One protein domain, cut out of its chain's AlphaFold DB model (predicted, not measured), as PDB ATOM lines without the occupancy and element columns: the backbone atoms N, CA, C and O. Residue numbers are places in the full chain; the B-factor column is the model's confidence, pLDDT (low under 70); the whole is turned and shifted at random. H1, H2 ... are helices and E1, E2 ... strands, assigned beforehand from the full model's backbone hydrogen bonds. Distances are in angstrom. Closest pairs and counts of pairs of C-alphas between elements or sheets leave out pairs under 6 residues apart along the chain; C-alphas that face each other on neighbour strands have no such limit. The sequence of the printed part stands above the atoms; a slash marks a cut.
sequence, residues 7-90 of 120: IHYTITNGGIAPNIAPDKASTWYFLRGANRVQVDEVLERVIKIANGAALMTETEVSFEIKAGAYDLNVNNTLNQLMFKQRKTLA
ATOM      1  N   ILE A   7      35.146  36.661  41.807       91.88
ATOM      2  CA  ILE A   7      35.677  37.077  43.105       91.88
ATOM      3  C   ILE A   7      36.865  36.168  43.388       91.88
ATOM      4  O   ILE A   7      36.692  34.972  43.613       91.88
ATOM      5  N   HIS A   8      38.065  36.727  43.344       92.69
ATOM      6  CA  HIS A   8      39.275  36.041  43.779       92.69
ATOM      7  C   HIS A   8      39.646  36.549  45.164       92.69
ATOM      8  O   HIS A   8      39.438  37.724  45.464       92.69
ATOM      9  N   TYR A   9      40.181  35.682  46.015       92.88
ATOM     10  CA  TYR A   9      40.618  36.097  47.339       92.88
ATOM     11  C   TYR A   9      41.843  35.321  47.799       92.88
ATOM     12  O   TYR A   9      42.143  34.231  47.313       92.88
ATOM     13  N   THR A  10      42.568  35.906  48.739       95.25
ATOM     14  CA  THR A  10      43.673  35.261  49.444       95.25
ATOM     15  C   THR A  10      43.614  35.664  50.906       95.25
ATOM     16  O   THR A  10      43.395  36.832  51.225       95.25
ATOM     17  N   ILE A  11      43.793  34.693  51.798       93.38
ATOM     18  CA  ILE A  11      43.919  34.950  53.232       93.38
ATOM     19  C   ILE A  11      45.346  35.435  53.464       93.38
ATOM     20  O   ILE A  11      46.295  34.691  53.237       93.38
ATOM     21  N   THR A  12      45.501  36.700  53.844       91.50
ATOM     22  CA  THR A  12      46.817  37.302  54.092       91.50
ATOM     23  C   THR A  12      47.269  37.081  55.528       91.50
ATOM     24  O   THR A  12      48.465  36.976  55.778       91.50
ATOM     25  N   ASN A  13      46.322  36.975  56.462       91.12
ATOM     26  CA  ASN A  13      46.577  36.596  57.844       91.12
ATOM     27  C   ASN A  13      45.407  35.757  58.379       91.12
ATOM     28  O   ASN A  13      44.275  36.238  58.414       91.12
ATOM     29  N   GLY A  14      45.685  34.513  58.776       84.44
ATOM     30  CA  GLY A  14      44.696  33.560  59.294       84.44
ATOM     31  C   GLY A  14      45.006  33.023  60.694       84.44
ATOM     32  O   GLY A  14      44.334  32.098  61.133       84.44
ATOM     33  N   GLY A  15      46.012  33.578  61.378       85.31
ATOM     34  CA  GLY A  15      46.487  33.090  62.675       85.31
ATOM     35  C   GLY A  15      47.825  32.351  62.612       85.31
ATOM     36  O   GLY A  15      48.282  31.927  61.552       85.31
ATOM     37  N   ILE A  16      48.479  32.247  63.772       85.69
ATOM     38  CA  ILE A  16      49.846  31.712  63.915       85.69
ATOM     39  C   ILE A  16      49.833  30.198  64.165       85.69
ATOM     40  O   ILE A  16      50.725  29.486  63.710       85.69
ATOM     41  N   ALA A  17      48.823  29.699  64.881       90.44
ATOM     42  CA  ALA A  17      48.725  28.305  65.293       90.44
ATOM     43  C   ALA A  17      47.292  27.778  65.110       90.44
ATOM     44  O   ALA A  17      46.338  28.529  65.304       90.44
ATOM     45  N   PRO A  18      47.117  26.485  64.776       85.69
ATOM     46  CA  PRO A  18      45.808  25.912  64.447       85.69
ATOM     47  C   PRO A  18      44.858  25.804  65.647       85.69
ATOM     48  O   PRO A  18      43.655  25.656  65.470       85.69
ATOM     49  N   ASN A  19      45.397  25.843  66.864       91.81
ATOM     50  CA  ASN A  19      44.664  25.691  68.118       91.81
ATOM     51  C   ASN A  19      44.516  27.006  68.897       91.81
ATOM     52  O   ASN A  19      44.038  26.982  70.028       91.81
ATOM     53  N   ILE A  20      44.956  28.133  68.331       89.69
ATOM     54  CA  ILE A  20      44.872  29.448  68.965       89.69
ATOM     55  C   ILE A  20      43.943  30.307  68.116       89.69
ATOM     56  O   ILE A  20      44.197  30.513  66.929       89.69
ATOM     57  N   ALA A  21      42.867  30.802  68.727       86.88
ATOM     58  CA  ALA A  21      41.996  31.768  68.074       86.88
ATOM     59  C   ALA A  21      42.793  33.059  67.798       86.88
ATOM     60  O   ALA A  21      43.423  33.578  68.720       86.88
ATOM     61  N   PRO A  22      42.829  33.556  66.551       89.62
ATOM     62  CA  PRO A  22      43.617  34.732  66.217       89.62
ATOM     63  C   PRO A  22      42.923  36.025  66.650       89.62
ATOM     64  O   PRO A  22      41.738  36.215  66.385       89.62
ATOM     65  N   ASP A  23      43.697  36.964  67.192       90.56
ATOM     66  CA  ASP A  23      43.202  38.300  67.562       90.56
ATOM     67  C   ASP A  23      42.832  39.152  66.334       90.56
ATOM     68  O   ASP A  23      42.014  40.066  66.411       90.56
ATOM     69  N   LYS A  24      43.480  38.892  65.190       90.88
ATOM     70  CA  LYS A  24      43.261  39.592  63.919       90.88
ATOM     71  C   LYS A  24      43.335  38.618  62.753       90.88
ATOM     72  O   LYS A  24      44.275  37.831  62.655       90.88
ATOM     73  N   ALA A  25      42.401  38.757  61.823       92.38
ATOM     74  CA  ALA A  25      42.422  38.079  60.536       92.38
ATOM     75  C   ALA A  25      42.338  39.109  59.408       92.38
ATOM     76  O   ALA A  25      41.787  40.199  59.566       92.38
ATOM     77  N   SER A  26      42.927  38.797  58.260       93.38
ATOM     78  CA  SER A  26      42.897  39.685  57.100       93.38
ATOM     79  C   SER A  26      42.835  38.882  55.814       93.38
ATOM     80  O   SER A  26      43.495  37.852  55.652       93.38
ATOM     81  N   THR A  27      42.036  39.379  54.882       94.38
ATOM     82  CA  THR A  27      41.853  38.797  53.559       94.38
ATOM     83  C   THR A  27      41.966  39.890  52.510       94.38
ATOM     84  O   THR A  27      41.589  41.042  52.726       94.38
ATOM     85  N   TRP A  28      42.518  39.535  51.357       93.94
ATOM     86  CA  TRP A  28      42.573  40.415  50.203       93.94
ATOM     87  C   TRP A  28      41.637  39.887  49.124       93.94
ATOM     88  O   TRP A  28      41.792  38.751  48.674       93.94
ATOM     89  N   TYR A  29      40.674  40.716  48.716       93.38
ATOM     90  CA  TYR A  29      39.728  40.417  47.645       93.38
ATOM     91  C   TYR A  29      40.110  41.145  46.355       93.38
ATOM     92  O   TYR A  29      40.425  42.335  46.358       93.38
ATOM     93  N   PHE A  30      40.019  40.428  45.239       92.50
ATOM     94  CA  PHE A  30      40.167  40.946  43.889       92.50
ATOM     95  C   PHE A  30      38.888  40.667  43.097       92.50
ATOM     96  O   PHE A  30      38.593  39.529  42.716       92.50
ATOM     97  N   LEU A  31      38.106  41.725  42.888       91.06
ATOM     98  CA  LEU A  31      36.816  41.681  42.208       91.06
ATOM     99  C   LEU A  31      36.997  42.028  40.731       91.06
ATOM    100  O   LEU A  31      37.635  43.023  40.391       91.06
ATOM    101  N   ARG A  32      36.402  41.225  39.847       88.56
ATOM    102  CA  ARG A  32      36.388  41.475  38.405       88.56
ATOM    103  C   ARG A  32      34.976  41.307  37.862       88.56
ATOM    104  O   ARG A  32      34.334  40.297  38.128       88.56
ATOM    105  N   GLY A  33      34.523  42.271  37.070       86.94
ATOM    106  CA  GLY A  33      33.240  42.244  36.367       86.94
ATOM    107  C   GLY A  33      33.400  42.675  34.911       86.94
ATOM    108  O   GLY A  33      34.511  42.990  34.482       86.94
ATOM    109  N   ALA A  34      32.300  42.668  34.155       84.19
ATOM    110  CA  ALA A  34      32.305  43.178  32.784       84.19
ATOM    111  C   ALA A  34      32.338  44.714  32.750       84.19
ATOM    112  O   ALA A  34      33.047  45.274  31.923       84.19
ATOM    113  N   ASN A  35      31.614  45.355  33.678       84.69
ATOM    114  CA  ASN A  35      31.474  46.809  33.786       84.69
ATOM    115  C   ASN A  35      31.696  47.266  35.238       84.69
ATOM    116  O   ASN A  35      31.452  46.503  36.179       84.69
ATOM    117  N   ARG A  36      32.045  48.545  35.430       85.00
ATOM    118  CA  ARG A  36      32.271  49.143  36.760       85.00
ATOM    119  C   ARG A  36      31.082  49.011  37.722       85.00
ATOM    120  O   ARG A  36      31.299  48.633  38.871       85.00
ATOM    121  N   VAL A  37      29.859  49.253  37.243       87.31
ATOM    122  CA  VAL A  37      28.620  49.197  38.052       87.31
ATOM    123  C   VAL A  37      28.432  47.818  38.689       87.31
ATOM    124  O   VAL A  37      28.131  47.705  39.870       87.31
ATOM    125  N   GLN A  38      28.712  46.752  37.938       86.31
ATOM    126  CA  GLN A  38      28.606  45.386  38.456       86.31
ATOM    127  C   GLN A  38      29.641  45.103  39.548       86.31
ATOM    128  O   GLN A  38      29.376  44.334  40.470       86.31
ATOM    129  N   VAL A  39      30.837  45.686  39.436       89.69
ATOM    130  CA  VAL A  39      31.872  45.548  40.466       89.69
ATOM    131  C   VAL A  39      31.451  46.272  41.743       89.69
ATOM    132  O   VAL A  39      31.655  45.717  42.818       89.69
ATOM    133  N   ASP A  40      30.814  47.444  41.637       89.88
ATOM    134  CA  ASP A  40      30.274  48.175  42.794       89.88
ATOM    135  C   ASP A  40      29.173  47.390  43.508       89.88
ATOM    136  O   ASP A  40      29.258  47.181  44.715       89.88
ATOM    137  N   GLU A  41      28.201  46.850  42.770       91.25
ATOM    138  CA  GLU A  41      27.138  46.020  43.353       91.25
ATOM    139  C   GLU A  41      27.700  44.808  44.112       91.25
ATOM    140  O   GLU A  41      27.201  44.408  45.167       91.25
ATOM    141  N   VAL A  42      28.753  44.189  43.577       91.69
ATOM    142  CA  VAL A  42      29.407  43.039  44.213       91.69
ATOM    143  C   VAL A  42      30.213  43.476  45.429       91.69
ATOM    144  O   VAL A  42      30.155  42.796  46.452       91.69
ATOM    145  N   LEU A  43      30.920  44.603  45.347       92.62
ATOM    146  CA  LEU A  43      31.650  45.179  46.470       92.62
ATOM    147  C   LEU A  43      30.705  45.485  47.637       92.62
ATOM    148  O   LEU A  43      30.973  45.057  48.757       92.62
ATOM    149  N   GLU A  44      29.566  46.129  47.380       93.94
ATOM    150  CA  GLU A  44      28.557  46.402  48.407       93.94
ATOM    151  C   GLU A  44      28.049  45.123  49.075       93.94
ATOM    152  O   GLU A  44      27.880  45.069  50.293       93.94
ATOM    153  N   ARG A  45      27.813  44.067  48.289       94.25
ATOM    154  CA  ARG A  45      27.398  42.767  48.827       94.25
ATOM    155  C   ARG A  45      28.480  42.147  49.704       94.25
ATOM    156  O   ARG A  45      28.151  41.623  50.764       94.25
ATOM    157  N   VAL A  46      29.746  42.218  49.296       94.31
ATOM    158  CA  VAL A  46      30.875  41.719  50.098       94.31
ATOM    159  C   VAL A  46      30.991  42.495  51.410       94.31
ATOM    160  O   VAL A  46      31.133  41.871  52.457       94.31
ATOM    161  N   ILE A  47      30.841  43.823  51.386       95.19
ATOM    162  CA  ILE A  47      30.854  44.660  52.597       95.19
ATOM    163  C   ILE A  47      29.694  44.289  53.531       95.19
ATOM    164  O   ILE A  47      29.901  44.110  54.729       95.19
ATOM    165  N   LYS A  48      28.480  44.103  52.999       96.81
ATOM    166  CA  LYS A  48      27.320  43.661  53.795       96.81
ATOM    167  C   LYS A  48      27.564  42.307  54.464       96.81
ATOM    168  O   LYS A  48      27.226  42.144  55.632       96.81
ATOM    169  N   ILE A  49      28.174  41.357  53.752       95.88
ATOM    170  CA  ILE A  49      28.538  40.044  54.307       95.88
ATOM    171  C   ILE A  49      29.597  40.193  55.403       95.88
ATOM    172  O   ILE A  49      29.450  39.588  56.459       95.88
ATOM    173  N   ALA A  50      30.628  41.011  55.181       95.69
ATOM    174  CA  ALA A  50      31.679  41.253  56.167       95.69
ATOM    175  C   ALA A  50      31.117  41.866  57.459       95.69
ATOM    176  O   ALA A  50      31.424  41.384  58.544       95.69
ATOM    177  N   ASN A  51      30.225  42.855  57.344       96.81
ATOM    178  CA  ASN A  51      29.537  43.449  58.492       96.81
ATOM    179  C   ASN A  51      28.628  42.440  59.207       96.81
ATOM    180  O   ASN A  51      28.580  42.415  60.432       96.81
ATOM    181  N   GLY A  52      27.924  41.588  58.455       97.75
ATOM    182  CA  GLY A  52      27.107  40.518  59.026       97.75
ATOM    183  C   GLY A  52      27.941  39.494  59.800       97.75
ATOM    184  O   GLY A  52      27.576  39.130  60.912       97.75
ATOM    185  N   ALA A  53      29.086  39.077  59.254       95.31
ATOM    186  CA  ALA A  53      30.012  38.178  59.938       95.31
ATOM    187  C   ALA A  53      30.582  38.821  61.210       95.31
ATOM    188  O   ALA A  53      30.594  38.181  62.255       95.31
ATOM    189  N   ALA A  54      30.971  40.097  61.131       95.94
ATOM    190  CA  ALA A  54      31.472  40.854  62.271       95.94
ATOM    191  C   ALA A  54      30.433  40.932  63.401       95.94
ATOM    192  O   ALA A  54      30.762  40.678  64.557       95.94
ATOM    193  N   LEU A  55      29.169  41.181  63.047       97.56
ATOM    194  CA  LEU A  55      28.046  41.187  63.982       97.56
ATOM    195  C   LEU A  55      27.812  39.812  64.627       97.56
ATOM    196  O   LEU A  55      27.560  39.745  65.824       97.56
ATOM    197  N   MET A  56      27.902  38.720  63.860       97.62
ATOM    198  CA  MET A  56      27.705  37.357  64.375       97.62
ATOM    199  C   MET A  56      28.747  36.948  65.419       97.62
ATOM    200  O   MET A  56      28.439  36.144  66.295       97.62
ATOM    201  N   THR A  57      29.975  37.452  65.299       95.06
ATOM    202  CA  THR A  57      31.093  37.099  66.187       95.06
ATOM    203  C   THR A  57      31.423  38.187  67.202       95.06
ATOM    204  O   THR A  57      32.436  38.067  67.880       95.06
ATOM    205  N   GLU A  58      30.601  39.240  67.293       96.06
ATOM    206  CA  GLU A  58      30.845  40.413  68.149       96.06
ATOM    207  C   GLU A  58      32.244  41.027  67.934       96.06
ATOM    208  O   GLU A  58      32.910  41.489  68.856       96.06
ATOM    209  N   THR A  59      32.701  41.024  66.681       94.75
ATOM    210  CA  THR A  59      33.993  41.593  66.265       94.75
ATOM    211  C   THR A  59      33.798  42.851  65.429       94.75
ATOM    212  O   THR A  59      32.709  43.130  64.934       94.75
ATOM    213  N   GLU A  60      34.883  43.585  65.203       94.94
ATOM    214  CA  GLU A  60      34.901  44.742  64.315       94.94
ATOM    215  C   GLU A  60      35.554  44.395  62.973       94.94
ATOM    216  O   GLU A  60      36.498  43.604  62.900       94.94
ATOM    217  N   VAL A  61      35.078  45.023  61.897       95.75
ATOM    218  CA  VAL A  61      35.656  44.877  60.558       95.75
ATOM    219  C   VAL A  61      35.915  46.244  59.938       95.75
ATOM    220  O   VAL A  61      35.111  47.165  60.051       95.75
ATOM    221  N   SER A  62      37.047  46.369  59.252       94.38
ATOM    222  CA  SER A  62      37.385  47.527  58.425       94.38
ATOM    223  C   SER A  62      37.831  47.049  57.047       94.38
ATOM    224  O   SER A  62      38.314  45.925  56.891       94.38
ATOM    225  N   PHE A  63      37.635  47.882  56.027       93.69
ATOM    226  CA  PHE A  63      38.044  47.577  54.661       93.69
ATOM    227  C   PHE A  63      38.742  48.777  54.028       93.69
ATOM    228  O   PHE A  63      38.462  49.929  54.352       93.69
ATOM    229  N   GLU A  64      39.638  48.492  53.088       93.12
ATOM    230  CA  GLU A  64      40.399  49.489  52.344       93.12
ATOM    231  C   GLU A  64      40.408  49.117  50.857       93.12
ATOM    232  O   GLU A  64      40.657  47.964  50.487       93.12
ATOM    233  N   ILE A  65      40.156  50.096  49.986       91.31
ATOM    234  CA  ILE A  65      40.214  49.908  48.533       91.31
ATOM    235  C   ILE A  65      41.630  50.230  48.056       91.31
ATOM    236  O   ILE A  65      41.997  51.392  47.915       91.31
ATOM    237  N   LYS A  66      42.422  49.192  47.770       86.94
ATOM    238  CA  LYS A  66      43.822  49.356  47.333       86.94
ATOM    239  C   LYS A  66      43.981  49.783  45.875       86.94
ATOM    240  O   LYS A  66      44.924  50.489  45.540       86.94
ATOM    241  N   ALA A  67      43.114  49.298  44.989       80.94
ATOM    242  CA  ALA A  67      43.205  49.566  43.559       80.94
ATOM    243  C   ALA A  67      41.841  49.400  42.882       80.94
ATOM    244  O   ALA A  67      41.079  48.498  43.230       80.94
ATOM    245  N   GLY A  68      41.571  50.236  41.878       79.44
ATOM    246  CA  GLY A  68      40.396  50.140  41.017       79.44
ATOM    247  C   GLY A  68      40.796  50.322  39.557       79.44
ATOM    248  O   GLY A  68      41.456  51.299  39.211       79.44
ATOM    249  N   ALA A  69      40.415  49.372  38.705       74.19
ATOM    250  CA  ALA A  69      40.543  49.506  37.259       74.19
ATOM    251  C   ALA A  69      39.208  49.981  36.674       74.19
ATOM    252  O   ALA A  69      38.147  49.505  37.081       74.19
ATOM    253  N   TYR A  70      39.277  50.909  35.724       77.75
ATOM    254  CA  TYR A  70      38.125  51.396  34.970       77.75
ATOM    255  C   TYR A  70      38.088  50.789  33.571       77.75
ATOM    256  O   TYR A  70      39.081  50.236  33.085       77.75
ATOM    257  N   ASP A  71      36.930  50.918  32.931       77.19
ATOM    258  CA  ASP A  71      36.726  50.481  31.559       77.19
ATOM    259  C   ASP A  71      37.706  51.195  30.616       77.19
ATOM    260  O   ASP A  71      38.052  52.369  30.788       77.19
ATOM    261  N   LEU A  72      38.185  50.465  29.609       79.06
ATOM    262  CA  LEU A  72      39.138  51.005  28.648       79.06
ATOM    263  C   LEU A  72      38.439  52.022  27.739       79.06
ATOM    264  O   LEU A  72      37.621  51.648  26.900       79.06
ATOM    265  N   ASN A  73      38.817  53.297  27.845       82.62
ATOM    266  CA  ASN A  73      38.430  54.311  26.867       82.62
ATOM    267  C   ASN A  73      39.447  54.341  25.718       82.62
ATOM    268  O   ASN A  73      40.507  54.965  25.810       82.62
ATOM    269  N   VAL A  74      39.158  53.600  24.651       86.81
ATOM    270  CA  VAL A  74      40.128  53.348  23.585       86.81
ATOM    271  C   VAL A  74      40.017  54.388  22.468       86.81
ATOM    272  O   VAL A  74      38.937  54.630  21.934       86.81
ATOM    273  N   ASN A  75      41.147  54.967  22.047       92.62
ATOM    274  CA  ASN A  75      41.174  55.861  20.888       92.62
ATOM    275  C   ASN A  75      41.020  55.057  19.586       92.62
ATOM    276  O   ASN A  75      41.973  54.461  19.074       92.62
ATOM    277  N   ASN A  76      39.804  55.067  19.042       91.75
ATOM    278  CA  ASN A  76      39.454  54.322  17.837       91.75
ATOM    279  C   ASN A  76      40.256  54.762  16.605       91.75
ATOM    280  O   ASN A  76      40.663  53.913  15.814       91.75
ATOM    281  N   THR A  77      40.537  56.058  16.459       92.75
ATOM    282  CA  THR A  77      41.287  56.602  15.318       92.75
ATOM    283  C   THR A  77      42.717  56.067  15.294       92.75
ATOM    284  O   THR A  77      43.173  55.546  14.273       92.75
ATOM    285  N   LEU A  78      43.408  56.120  16.436       92.19
ATOM    286  CA  LEU A  78      44.759  55.570  16.567       92.19
ATOM    287  C   LEU A  78      44.766  54.053  16.381       92.19
ATOM    288  O   LEU A  78      45.606  53.531  15.649       92.19
ATOM    289  N   ASN A  79      43.795  53.345  16.961       92.62
ATOM    290  CA  ASN A  79      43.674  51.900  16.786       92.62
ATOM    291  C   ASN A  79      43.503  51.495  15.322       92.62
ATOM    292  O   ASN A  79      44.147  50.551  14.861       92.62
ATOM    293  N   GLN A  80      42.661  52.207  14.573       92.38
ATOM    294  CA  GLN A  80      42.461  51.943  13.151       92.38
ATOM    295  C   GLN A  80      43.726  52.231  12.341       92.38
ATOM    296  O   GLN A  80      44.065  51.447  11.453       92.38
ATOM    297  N   LEU A  81      44.446  53.314  12.651       92.00
ATOM    298  CA  LEU A  81      45.703  53.648  11.979       92.00
ATOM    299  C   LEU A  81      46.775  52.584  12.241       92.00
ATOM    300  O   LEU A  81      47.368  52.068  11.293       92.00
ATOM    301  N   MET A  82      46.950  52.179  13.502       89.19
ATOM    302  CA  MET A  82      47.857  51.093  13.878       89.19
ATOM    303  C   MET A  82      47.471  49.775  13.203       89.19
ATOM    304  O   MET A  82      48.337  49.024  12.753       89.19
ATOM    305  N   PHE A  83      46.172  49.477  13.099       88.31
ATOM    306  CA  PHE A  83      45.691  48.271  12.429       88.31
ATOM    307  C   PHE A  83      45.960  48.298  10.919       88.31
ATOM    308  O   PHE A  83      46.384  47.286  10.357       88.31
ATOM    309  N   LYS A  84      45.777  49.453  10.264       88.75
ATOM    310  CA  LYS A  84      46.114  49.654   8.846       88.75
ATOM    311  C   LYS A  84      47.614  49.478   8.606       88.75
ATOM    312  O   LYS A  84      47.993  48.654   7.782       88.75
ATOM    313  N   GLN A  85      48.459  50.159   9.382       86.75
ATOM    314  CA  GLN A  85      49.920  50.054   9.271       86.75
ATOM    315  C   GLN A  85      50.419  48.624   9.516       86.75
ATOM    316  O   GLN A  85      51.268  48.131   8.775       86.75
ATOM    317  N   ARG A  86      49.841  47.913  10.495       83.19
ATOM    318  CA  ARG A  86      50.149  46.496  10.751       83.19
ATOM    319  C   ARG A  86      49.901  45.618   9.521       83.19
ATOM    320  O   ARG A  86      50.701  44.724   9.256       83.19
ATOM    321  N   LYS A  87      48.802  45.850   8.793       80.44
ATOM    322  CA  LYS A  87      48.477  45.114   7.561       80.44
ATOM    323  C   LYS A  87      49.442  45.456   6.428       80.44
ATOM    324  O   LYS A  87      49.933  44.540   5.780       80.44
ATOM    325  N   THR A  88      49.742  46.741   6.230       82.06
ATOM    326  CA  THR A  88      50.668  47.209   5.186       82.06
ATOM    327  C   THR A  88      52.070  46.629   5.362       82.06
ATOM    328  O   THR A  88      52.690  46.217   4.391       82.06
ATOM    329  N   LEU A  89      52.554  46.543   6.603       80.38
ATOM    330  CA  LEU A  89      53.886  46.016   6.914       80.38
ATOM    331  C   LEU A  89      53.962  44.475   6.910       80.38
ATOM    332  O   LEU A  89      54.981  43.927   7.321       80.38
ATOM    333  N   ALA A  90      52.898  43.763   6.509       65.31
ATOM    334  CA  ALA A  90      52.806  42.295   6.533       65.31
ATOM    335  C   ALA A  90      53.225  41.656   7.880       65.31
ATOM    336  O   ALA A  90      53.574  40.477   7.958       65.31
TER     337      ALA A  90
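Overview. This is residues 7 to 90 of the 120 residues of the protein "M20_dimer domain-containing protein" of Paenibacillus glacialis (UniProt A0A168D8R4). A small head, made of the hairpin E1 and E2 with the long helix H1 folded back alongside it, has a long arm that ends in the helix H2. After H1 the chain runs back along the head, and residues 72 to 90, with H2 in them, stick out and make much of the length; residues 16 to 21, in the hairpin's long loop, stick out too. The printed part has 84 residues, with two named strands and two named helices in the order E1 E2 H1 H2; the sheet, E1 - E2, is antiparallel and the class is mixed, helices and strands. The whole is extended, with a radius of gyration of the C-alphas of 21.2 A and spans of 67 by 27 by 15 A.

Arrangement. Start at E1, residues 7 to 13, and look across to E2, residues 26 to 32: they form an antiparallel hairpin, their directions 163 degrees apart. N 8 and O 30 are 2.9 A apart and N 28 and O 10 are 2.8 A apart, both within hydrogen-bond range. Go on to H1, residues 36 to 56; its closest C-alphas to E2 are those of Val 39 and Arg 32, 6.4 A apart. E1 and H1 are apart. H2, residues 76 to 88, is apart from E1, E2 and H1. In H1 and H2 every O i to N i+4 pair is within hydrogen-bond range.

Along the chain. Find C-alpha 7 at (35.677, 37.077, 43.105); from there E1 runs 18.3 A, and E2 later runs 19.9 A. Find C-alpha 36 at (32.271, 49.143, 36.760), where H1 begins its 30.4 A. H2 runs 18.3 A and ends at C-alpha 88, (50.668, 47.209, 5.186).

Size, cuts and confidence. Look at Asn 19 and Thr 88 for the two C-alphas farthest apart, 66.8 A. The printed part has no cut. The links E1 to E2, 12 residues, and H1 to H2, 19 residues, are long; E2 to H1 is tight. The mean pLDDT of the printed part is 89.8, and residue 90 is under 70.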